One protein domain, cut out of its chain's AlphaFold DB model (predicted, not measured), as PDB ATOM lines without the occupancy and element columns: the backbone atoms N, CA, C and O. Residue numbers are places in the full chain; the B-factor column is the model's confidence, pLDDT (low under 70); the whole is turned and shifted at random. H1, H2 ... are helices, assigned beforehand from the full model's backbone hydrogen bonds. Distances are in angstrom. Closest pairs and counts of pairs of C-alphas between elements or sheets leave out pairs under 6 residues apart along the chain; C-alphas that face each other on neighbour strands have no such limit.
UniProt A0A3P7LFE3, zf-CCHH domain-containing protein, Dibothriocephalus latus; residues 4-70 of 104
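What this domain is: This is residues 4 to 70 of the 104 residues of the protein "zf-CCHH domain-containing protein" of Dibothriocephalus latus (UniProt A0A3P7LFE3). One long helix, H3, makes a straight axis; the helix H1 packs on its residues 52 to 56 at a steep angle, and the short helix H4 lies beyond its last residue, at one end of the longest span. A long unnamed stretch, residues 13 to 27, loops past one side of H3 and leads to the one-turn helix H2, close to H3. Contacts between the helices are few, and H2 and H4 touch no helix. The printed part has 67 residues, with four named helices in the order H1, H2, H3, H4 and no named strand, and its class is all helix. It is only just compact, close to loose, with a radius of gyration of the C-alphas of 13.0 A and spans of 37 by 26 by 19 A.

Where its parts are: H1 comprises residues 4 to 12 and measures 12.3 A from first to last C-alpha, beginning at C-alpha 4 at (213.453, 177.026, 214.643). H2 follows at residues 28 to 31 and measures 5.3 A. H3, the longest helix, comprises residues 42 to 58, measures 24.7 A, and begins at C-alpha 42 at (223.672, 160.501, 198.760). H4 comprises residues 62 to 68, measures 9.9 A, and ends at C-alpha 68 at (219.822, 191.672, 203.375).

How they stand to each other: H1 touches H3, whose residues 52 to 56 alone take part; their closest C-alphas are those of Leu 10 and Leu 52, 5.9 A apart. Their lines stand at a steep tilt of 68 degrees, only just short of about perpendicular, and they run opposite ways. H2 and H3 are close but not clearly touching; their closest C-alphas are those of Leu 31 and Cys 48, 7.9 A apart. H4 is apart from H1, from H2 and from H3. H1 and H2 are also apart. In H1, H3 and H4 every backbone O i to N i+4 pair is within hydrogen-bond range. H2 is too short for such a pair, and its one O i to N i+3 pair is within range.

The domain as a whole: The two C-alphas farthest apart are those of Lys 39 and Pro 70, 38.6 A, and the first and last printed C-alphas, those of Gln 4 and Pro 70, are 25.5 A apart. The printed part has no cut. The link from H1 to H2 is long, with 15 residues; the link from H2 to H3 is short, with 10 residues, and the link from H3 to H4 is tight, with 3 residues. The mean pLDDT of the printed part is 72.3, and the model's confidence is low, under 70, in residues 4 to 33, which include H1 and H2.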
ATOM      1  N   GLN A   4     214.740 177.712 214.746       52.50
ATOM      2  CA  GLN A   4     213.453 177.026 214.643       52.50
ATOM      3  C   GLN A   4     212.726 177.260 213.305       52.50
ATOM      4  O   GLN A   4     212.092 176.323 212.821       52.50
ATOM      5  N   ASP A   5     212.882 178.419 212.650       67.12
ATOM      6  CA  ASP A   5     212.134 178.731 211.418       67.12
ATOM      7  C   ASP A   5     212.640 177.954 210.200       67.12
ATOM      8  O   ASP A   5     211.853 177.462 209.394       67.12
ATOM      9  N   PHE A   6     213.959 177.776 210.072       66.12
ATOM     10  CA  PHE A   6     214.537 177.109 208.904       66.12
ATOM     11  C   PHE A   6     214.079 175.655 208.800       66.12
ATOM     12  O   PHE A   6     213.575 175.250 207.759       66.12
ATOM     13  N   LEU A   7     214.211 174.871 209.877       66.38
ATOM     14  CA  LEU A   7     213.806 173.466 209.851       66.38
ATOM     15  C   LEU A   7     212.288 173.322 209.724       66.38
ATOM     16  O   LEU A   7     211.847 172.492 208.941       66.38
ATOM     17  N   ALA A   8     211.489 174.140 210.411       68.25
ATOM     18  CA  ALA A   8     210.034 174.074 210.292       68.25
ATOM     19  C   ALA A   8     209.562 174.355 208.854       68.25
ATOM     20  O   ALA A   8     208.851 173.532 208.277       68.25
ATOM     21  N   ILE A   9     210.040 175.442 208.234       65.38
ATOM     22  CA  ILE A   9     209.702 175.796 206.845       65.38
ATOM     23  C   ILE A   9     210.174 174.703 205.880       65.38
ATOM     24  O   ILE A   9     209.470 174.350 204.933       65.38
ATOM     25  N   LEU A  10     211.356 174.137 206.120       68.25
ATOM     26  CA  LEU A  10     211.934 173.101 205.273       68.25
ATOM     27  C   LEU A  10     211.144 171.784 205.361       68.25
ATOM     28  O   LEU A  10     210.895 171.144 204.345       68.25
ATOM     29  N   LEU A  11     210.677 171.407 206.551       67.69
ATOM     30  CA  LEU A  11     209.838 170.223 206.748       67.69
ATOM     31  C   LEU A  11     208.424 170.420 206.174       67.69
ATOM     32  O   LEU A  11     207.865 169.491 205.593       67.69
ATOM     33  N   GLN A  12     207.857 171.624 206.282       67.88
ATOM     34  CA  GLN A  12     206.502 171.937 205.813       67.88
ATOM     35  C   GLN A  12     206.401 171.997 204.281       67.88
ATOM     36  O   GLN A  12     205.375 171.633 203.712       67.88
ATOM     37  N   ASN A  13     207.491 172.379 203.606       65.50
ATOM     38  CA  ASN A  13     207.588 172.410 202.144       65.50
ATOM     39  C   ASN A  13     208.063 171.091 201.520       65.50
ATOM     40  O   ASN A  13     208.244 171.002 200.305       65.50
ATOM     41  N   LEU A  14     208.270 170.045 202.322       66.12
ATOM     42  CA  LEU A  14     208.703 168.754 201.798       66.12
ATOM     43  C   LEU A  14     207.651 168.145 200.854       66.12
ATOM     44  O   LEU A  14     207.998 167.603 199.808       66.12
ATOM     45  N   SER A  15     206.362 168.316 201.164       60.03
ATOM     46  CA  SER A  15     205.248 167.872 200.313       60.03
ATOM     47  C   SER A  15     205.103 168.684 199.018       60.03
ATOM     48  O   SER A  15     204.498 168.202 198.062       60.03
ATOM     49  N   THR A  16     205.675 169.891 198.956       59.28
ATOM     50  CA  THR A  16     205.624 170.791 197.793       59.28
ATOM     51  C   THR A  16     206.906 170.759 196.963       59.28
ATOM     52  O   THR A  16     207.036 171.514 196.004       59.28
ATOM     53  N   LEU A  17     207.840 169.840 197.253       59.91
ATOM     54  CA  LEU A  17     209.125 169.695 196.547       59.91
ATOM     55  C   LEU A  17     209.024 169.481 195.029       59.91
ATOM     56  O   LEU A  17     210.022 169.592 194.307       59.91
ATOM     57  N   THR A  18     207.833 169.146 194.547       54.41
ATOM     58  CA  THR A  18     207.506 168.905 193.142       54.41
ATOM     59  C   THR A  18     206.914 170.110 192.422       54.41
ATOM     60  O   THR A  18     206.747 170.040 191.209       54.41
ATOM     61  N   SER A  19     206.620 171.218 193.113       56.00
ATOM     62  CA  SER A  19     206.005 172.400 192.492       56.00
ATOM     63  C   SER A  19     206.931 173.109 191.497       56.00
ATOM     64  O   SER A  19     206.460 173.804 190.597       56.00
ATOM     65  N   HIS A  20     208.246 172.909 191.620       55.09
ATOM     66  CA  HIS A  20     209.241 173.490 190.729       55.09
ATOM     67  C   HIS A  20     209.911 172.408 189.875       55.09
ATOM     68  O   HIS A  20     210.453 171.426 190.387       55.09
ATOM     69  N   ARG A  21     209.951 172.636 188.556       61.25
ATOM     70  CA  ARG A  21     210.697 171.784 187.621       61.25
ATOM     71  C   ARG A  21     212.184 172.103 187.697       61.25
ATOM     72  O   ARG A  21     212.602 173.159 187.214       61.25
ATOM     73  N   PHE A  22     212.973 171.240 188.329       63.91
ATOM     74  CA  PHE A  22     214.431 171.363 188.389       63.91
ATOM     75  C   PHE A  22     215.076 170.492 187.307       63.91
ATOM     76  O   PHE A  22     214.724 169.327 187.148       63.91
ATOM     77  N   HIS A  23     216.070 171.024 186.595       61.22
ATOM     78  CA  HIS A  23     216.897 170.242 185.667       61.22
ATOM     79  C   HIS A  23     218.035 169.518 186.408       61.22
ATOM     80  O   HIS A  23     219.208 169.695 186.091       61.22
ATOM     81  N   ASP A  24     217.690 168.724 187.424       62.44
ATOM     82  CA  ASP A  24     218.628 167.959 188.262       62.44
ATOM     83  C   ASP A  24     218.636 166.450 187.943       62.44
ATOM     84  O   ASP A  24     219.273 165.666 188.647       62.44
ATOM     85  N   GLY A  25     217.944 166.042 186.872       57.53
ATOM     86  CA  GLY A  25     217.868 164.653 186.413       57.53
ATOM     87  C   GLY A  25     216.941 163.762 187.243       57.53
ATOM     88  O   GLY A  25     216.855 162.566 186.970       57.53
ATOM     89  N   LEU A  26     216.236 164.312 188.238       59.72
ATOM     90  CA  LEU A  26     215.266 163.553 189.017       59.72
ATOM     91  C   LEU A  26     213.875 163.646 188.398       59.72
ATOM     92  O   LEU A  26     213.339 164.731 188.181       59.72
ATOM     93  N   CYS A  27     213.277 162.480 188.154       59.97
ATOM     94  CA  CYS A  27     211.890 162.381 187.730       59.97
ATOM     95  C   CYS A  27     210.984 162.954 188.829       59.97
ATOM     96  O   CYS A  27     210.968 162.445 189.954       59.97
ATOM     97  N   GLU A  28     210.228 164.004 188.500       60.88
ATOM     98  CA  GLU A  28     209.276 164.660 189.410       60.88
ATOM     99  C   GLU A  28     208.326 163.648 190.063       60.88
ATOM    100  O   GLU A  28     208.063 163.738 191.261       60.88
ATOM    101  N   ASN A  29     207.932 162.606 189.325       60.28
ATOM    102  CA  ASN A  29     207.044 161.548 189.814       60.28
ATOM    103  C   ASN A  29     207.660 160.688 190.933       60.28
ATOM    104  O   ASN A  29     206.927 160.156 191.765       60.28
ATOM    105  N   PHE A  30     208.988 160.526 190.969       58.38
ATOM    106  CA  PHE A  30     209.670 159.769 192.028       58.38
ATOM    107  C   PHE A  30     209.913 160.622 193.275       58.38
ATOM    108  O   PHE A  30     209.812 160.115 194.391       58.38
ATOM    109  N   LEU A  31     210.188 161.919 193.106       61.59
ATOM    110  CA  LEU A  31     210.351 162.847 194.229       61.59
ATOM    111  C   LEU A  31     209.036 163.229 194.903       61.59
ATOM    112  O   LEU A  31     209.043 163.488 196.101       61.59
ATOM    113  N   ALA A  32     207.916 163.180 194.176       58.22
ATOM    114  CA  ALA A  32     206.568 163.365 194.721       58.22
ATOM    115  C   ALA A  32     206.229 162.434 195.898       58.22
ATOM    116  O   ALA A  32     205.239 162.657 196.588       58.22
ATOM    117  N   LYS A  33     207.021 161.375 196.105       69.56
ATOM    118  CA  LYS A  33     206.825 160.363 197.146       69.56
ATOM    119  C   LYS A  33     207.870 160.410 198.261       69.56
ATOM    120  O   LYS A  33     207.833 159.552 199.136       69.56
ATOM    121  N   VAL A  34     208.826 161.343 198.220       75.62
ATOM    122  CA  VAL A  34     209.848 161.459 199.268       75.62
ATOM    123  C   VAL A  34     209.268 162.213 200.457       75.62
ATOM    124  O   VAL A  34     208.883 163.373 200.338       75.62
ATOM    125  N   ASP A  35     209.256 161.553 201.608       75.94
ATOM    126  CA  ASP A  35     208.843 162.111 202.892       75.94
ATOM    127  C   ASP A  35     209.990 162.105 203.925       75.94
ATOM    128  O   ASP A  35     211.130 161.736 203.628       75.94
ATOM    129  N   LEU A  36     209.696 162.508 205.163       76.25
ATOM    130  CA  LEU A  36     210.678 162.553 206.255       76.25
ATOM    131  C   LEU A  36     211.174 161.175 206.706       76.25
ATOM    132  O   LEU A  36     212.210 161.073 207.362       76.25
ATOM    133  N   THR A  37     210.443 160.115 206.369       80.56
ATOM    134  CA  THR A  37     210.774 158.735 206.745       80.56
ATOM    135  C   THR A  37     211.593 158.024 205.666       80.56
ATOM    136  O   THR A  37     212.268 157.023 205.936       80.56
ATOM    137  N   SER A  38     211.595 158.583 204.456       82.69
ATOM    138  CA  SER A  38     212.226 158.033 203.268       82.69
ATOM    139  C   SER A  38     213.741 157.885 203.428       82.69
ATOM    140  O   SER A  38     214.475 158.835 203.712       82.69
ATOM    141  N   LYS A  39     214.249 156.671 203.187       83.31
ATOM    142  CA  LYS A  39     215.692 156.404 203.128       83.31
ATOM    143  C   LYS A  39     216.201 156.725 201.724       83.31
ATOM    144  O   LYS A  39     215.890 156.023 200.769       83.31
ATOM    145  N   VAL A  40     216.989 157.791 201.599       79.50
ATOM    146  CA  VAL A  40     217.501 158.284 200.310       79.50
ATOM    147  C   VAL A  40     219.017 158.119 200.194       79.50
ATOM    148  O   VAL A  40     219.759 158.285 201.163       79.50
ATOM    149  N   CYS A  41     219.506 157.823 198.987       83.69
ATOM    150  CA  CYS A  41     220.944 157.760 198.727       83.69
ATOM    151  C   CYS A  41     221.584 159.164 198.757       83.69
ATOM    152  O   CYS A  41     220.904 160.194 198.740       83.69
ATOM    153  N   ARG A  42     222.923 159.229 198.747       83.56
ATOM    154  CA  ARG A  42     223.672 160.501 198.760       83.56
ATOM    155  C   ARG A  42     223.334 161.435 197.588       83.56
ATOM    156  O   ARG A  42     223.363 162.647 197.776       83.56
ATOM    157  N   ALA A  43     223.049 160.904 196.403       81.00
ATOM    158  CA  ALA A  43     222.680 161.729 195.254       81.00
ATOM    159  C   ALA A  43     221.275 162.320 195.439       81.00
ATOM    160  O   ALA A  43     221.121 163.540 195.425       81.00
ATOM    161  N   CYS A  44     220.285 161.474 195.743       78.88
ATOM    162  CA  CYS A  44     218.906 161.906 195.970       78.88
ATOM    163  C   CYS A  44     218.801 162.921 197.115       78.88
ATOM    164  O   CYS A  44     218.153 163.950 196.950       78.88
ATOM    165  N   ARG A  45     219.507 162.707 198.240       81.44
ATOM    166  CA  ARG A  45     219.483 163.656 199.370       81.44
ATOM    167  C   ARG A  45     219.976 165.051 198.970       81.44
ATOM    168  O   ARG A  45     219.443 166.043 199.454       81.44
ATOM    169  N   ARG A  46     220.998 165.137 198.104       82.75
ATOM    170  CA  ARG A  46     221.571 166.414 197.653       82.75
ATOM    171  C   ARG A  46     220.557 167.185 196.821       82.75
ATOM    172  O   ARG A  46     220.394 168.383 197.034       82.75
ATOM    173  N   SER A  47     219.880 166.505 195.903       81.12
ATOM    174  CA  SER A  47     218.856 167.138 195.083       81.12
ATOM    175  C   SER A  47     217.651 167.556 195.922       81.12
ATOM    176  O   SER A  47     217.273 168.719 195.848       81.12
ATOM    177  N   CYS A  48     217.122 166.689 196.801       79.38
ATOM    178  CA  CYS A  48     216.033 167.064 197.715       79.38
ATOM    179  C   CYS A  48     216.389 168.311 198.530       79.38
ATOM    180  O   CYS A  48     215.619 169.266 198.557       79.38
ATOM    181  N   LEU A  49     217.587 168.343 199.127       81.31
ATOM    182  CA  LEU A  49     218.050 169.498 199.893       81.31
ATOM    183  C   LEU A  49     218.142 170.766 199.035       81.31
ATOM    184  O   LEU A  49     217.723 171.829 199.478       81.31
ATOM    185  N   SER A  50     218.657 170.669 197.806       83.50
ATOM    186  CA  SER A  50     218.741 171.820 196.901       83.50
ATOM    187  C   SER A  50     217.363 172.404 196.587       83.50
ATOM    188  O   SER A  50     217.213 173.624 196.564       83.50
ATOM    189  N   ARG A  51     216.361 171.546 196.358       80.81
ATOM    190  CA  ARG A  51     214.982 171.972 196.091       80.81
ATOM    191  C   ARG A  51     214.346 172.610 197.324       80.81
ATOM    192  O   ARG A  51     213.758 173.678 197.224       80.81
ATOM    193  N   LEU A  52     214.553 172.005 198.492       80.06
ATOM    194  CA  LEU A  52     214.082 172.511 199.780       80.06
ATOM    195  C   LEU A  52     214.637 173.894 200.117       80.06
ATOM    196  O   LEU A  52     213.883 174.792 200.481       80.06
ATOM    197  N   VAL A  53     215.947 174.082 199.953       83.94
ATOM    198  CA  VAL A  53     216.604 175.375 200.180       83.94
ATOM    199  C   VAL A  53     216.102 176.423 199.187       83.94
ATOM    200  O   VAL A  53     215.899 177.573 199.572       83.94
ATOM    201  N   TYR A  54     215.863 176.041 197.929       84.75
ATOM    202  CA  TYR A  54     215.291 176.945 196.932       84.75
ATOM    203  C   TYR A  54     213.872 177.388 197.316       84.75
ATOM    204  O   TYR A  54     213.596 178.585 197.339       84.75
ATOM    205  N   THR A  55     212.995 176.451 197.692       79.12
ATOM    206  CA  THR A  55     211.633 176.769 198.147       79.12
ATOM    207  C   THR A  55     211.651 177.628 199.409       79.12
ATOM    208  O   THR A  55     210.938 178.624 199.472       79.12
ATOM    209  N   TRP A  56     212.498 177.310 200.391       82.25
ATOM    210  CA  TRP A  56     212.683 178.152 201.576       82.25
ATOM    211  C   TRP A  56     213.082 179.582 201.187       82.25
ATOM    212  O   TRP A  56     212.459 180.535 201.648       82.25
ATOM    213  N   ARG A  57     214.046 179.744 200.271       84.44
ATOM    214  CA  ARG A  57     214.501 181.062 199.805       84.44
ATOM    215  C   ARG A  57     213.399 181.869 199.114       84.44
ATOM    216  O   ARG A  57     213.422 183.095 199.216       84.44
ATOM    217  N   LEU A  58     212.483 181.214 198.400       81.81
ATOM    218  CA  LEU A  58     211.333 181.869 197.764       81.81
ATOM    219  C   LEU A  58     210.243 182.283 198.760       81.81
ATOM    220  O   LEU A  58     209.505 183.217 198.471       81.81
ATOM    221  N   ASN A  59     210.143 181.604 199.904       80.19
ATOM    222  CA  ASN A  59     209.148 181.890 200.942       80.19
ATOM    223  C   ASN A  59     209.666 182.830 202.042       80.19
ATOM    224  O   ASN A  59     208.951 183.072 203.012       80.19
ATOM    225  N   LEU A  60     210.898 183.340 201.926       81.69
ATOM    226  CA  LEU A  60     211.385 184.359 202.852       81.69
ATOM    227  C   LEU A  60     210.535 185.633 202.737       81.69
ATOM    228  O   LEU A  60     210.191 186.020 201.615       81.69
ATOM    229  N   PRO A  61     210.236 186.306 203.861       83.75
ATOM    230  CA  PRO A  61     209.583 187.608 203.842       83.75
ATOM    231  C   PRO A  61     210.350 188.599 202.956       83.75
ATOM    232  O   PRO A  61     211.580 188.680 203.007       83.75
ATOM    233  N   GLN A  62     209.638 189.324 202.088       80.00
ATOM    234  CA  GLN A  62     210.282 190.178 201.083       80.00
ATOM    235  C   GLN A  62     211.034 191.356 201.719       80.00
ATOM    236  O   GLN A  62     212.071 191.763 201.209       80.00
ATOM    237  N   ASP A  63     210.557 191.851 202.857       81.94
ATOM    238  CA  ASP A  63     211.221 192.857 203.685       81.94
ATOM    239  C   ASP A  63     212.582 192.372 204.207       81.94
ATOM    240  O   ASP A  63     213.576 193.090 204.081       81.94
ATOM    241  N   GLU A  64     212.670 191.129 204.690       79.62
ATOM    242  CA  GLU A  64     213.955 190.517 205.061       79.62
ATOM    243  C   GLU A  64     214.865 190.339 203.840       79.62
ATOM    244  O   GLU A  64     216.082 190.554 203.908       79.62
ATOM    245  N   VAL A  65     214.281 189.951 202.700       79.44
ATOM    246  CA  VAL A  65     215.022 189.792 201.448       79.44
ATOM    247  C   VAL A  65     215.629 191.119 201.006       79.44
ATOM    248  O   VAL A  65     216.815 191.161 200.690       79.44
ATOM    249  N   ASP A  66     214.852 192.193 201.013       80.50
ATOM    250  CA  ASP A  66     215.283 193.507 200.545       80.50
ATOM    251  C   ASP A  66     216.284 194.161 201.511       80.50
ATOM    252  O   ASP A  66     217.195 194.869 201.076       80.50
ATOM    253  N   GLN A  67     216.178 193.882 202.817       81.56
ATOM    254  CA  GLN A  67     217.124 194.369 203.824       81.56
ATOM    255  C   GLN A  67     218.514 193.732 203.684       81.56
ATOM    256  O   GLN A  67     219.534 194.399 203.884       81.56
ATOM    257  N   HIS A  68     218.574 192.438 203.367       74.44
ATOM    258  CA  HIS A  68     219.822 191.672 203.375       74.44
ATOM    259  C   HIS A  68     220.402 191.399 201.983       74.44
ATOM    260  O   HIS A  68     221.602 191.135 201.860       74.44
ATOM    261  N   TRP A  69     219.592 191.482 200.924       76.44
ATOM    262  CA  TRP A  69     220.025 191.256 199.551       76.44
ATOM    263  C   TRP A  69     219.666 192.450 198.662       76.44
ATOM    264  O   TRP A  69     218.494 192.783 198.519       76.44
ATOM    265  N   PRO A  70     220.656 193.075 197.997       75.06
ATOM    266  CA  PRO A  70     220.388 194.210 197.124       75.06
ATOM    267  C   PRO A  70     219.437 193.803 195.999       75.06
ATOM    268  O   PRO A  70     219.587 192.717 195.427       75.06
TER     269      PRO A  70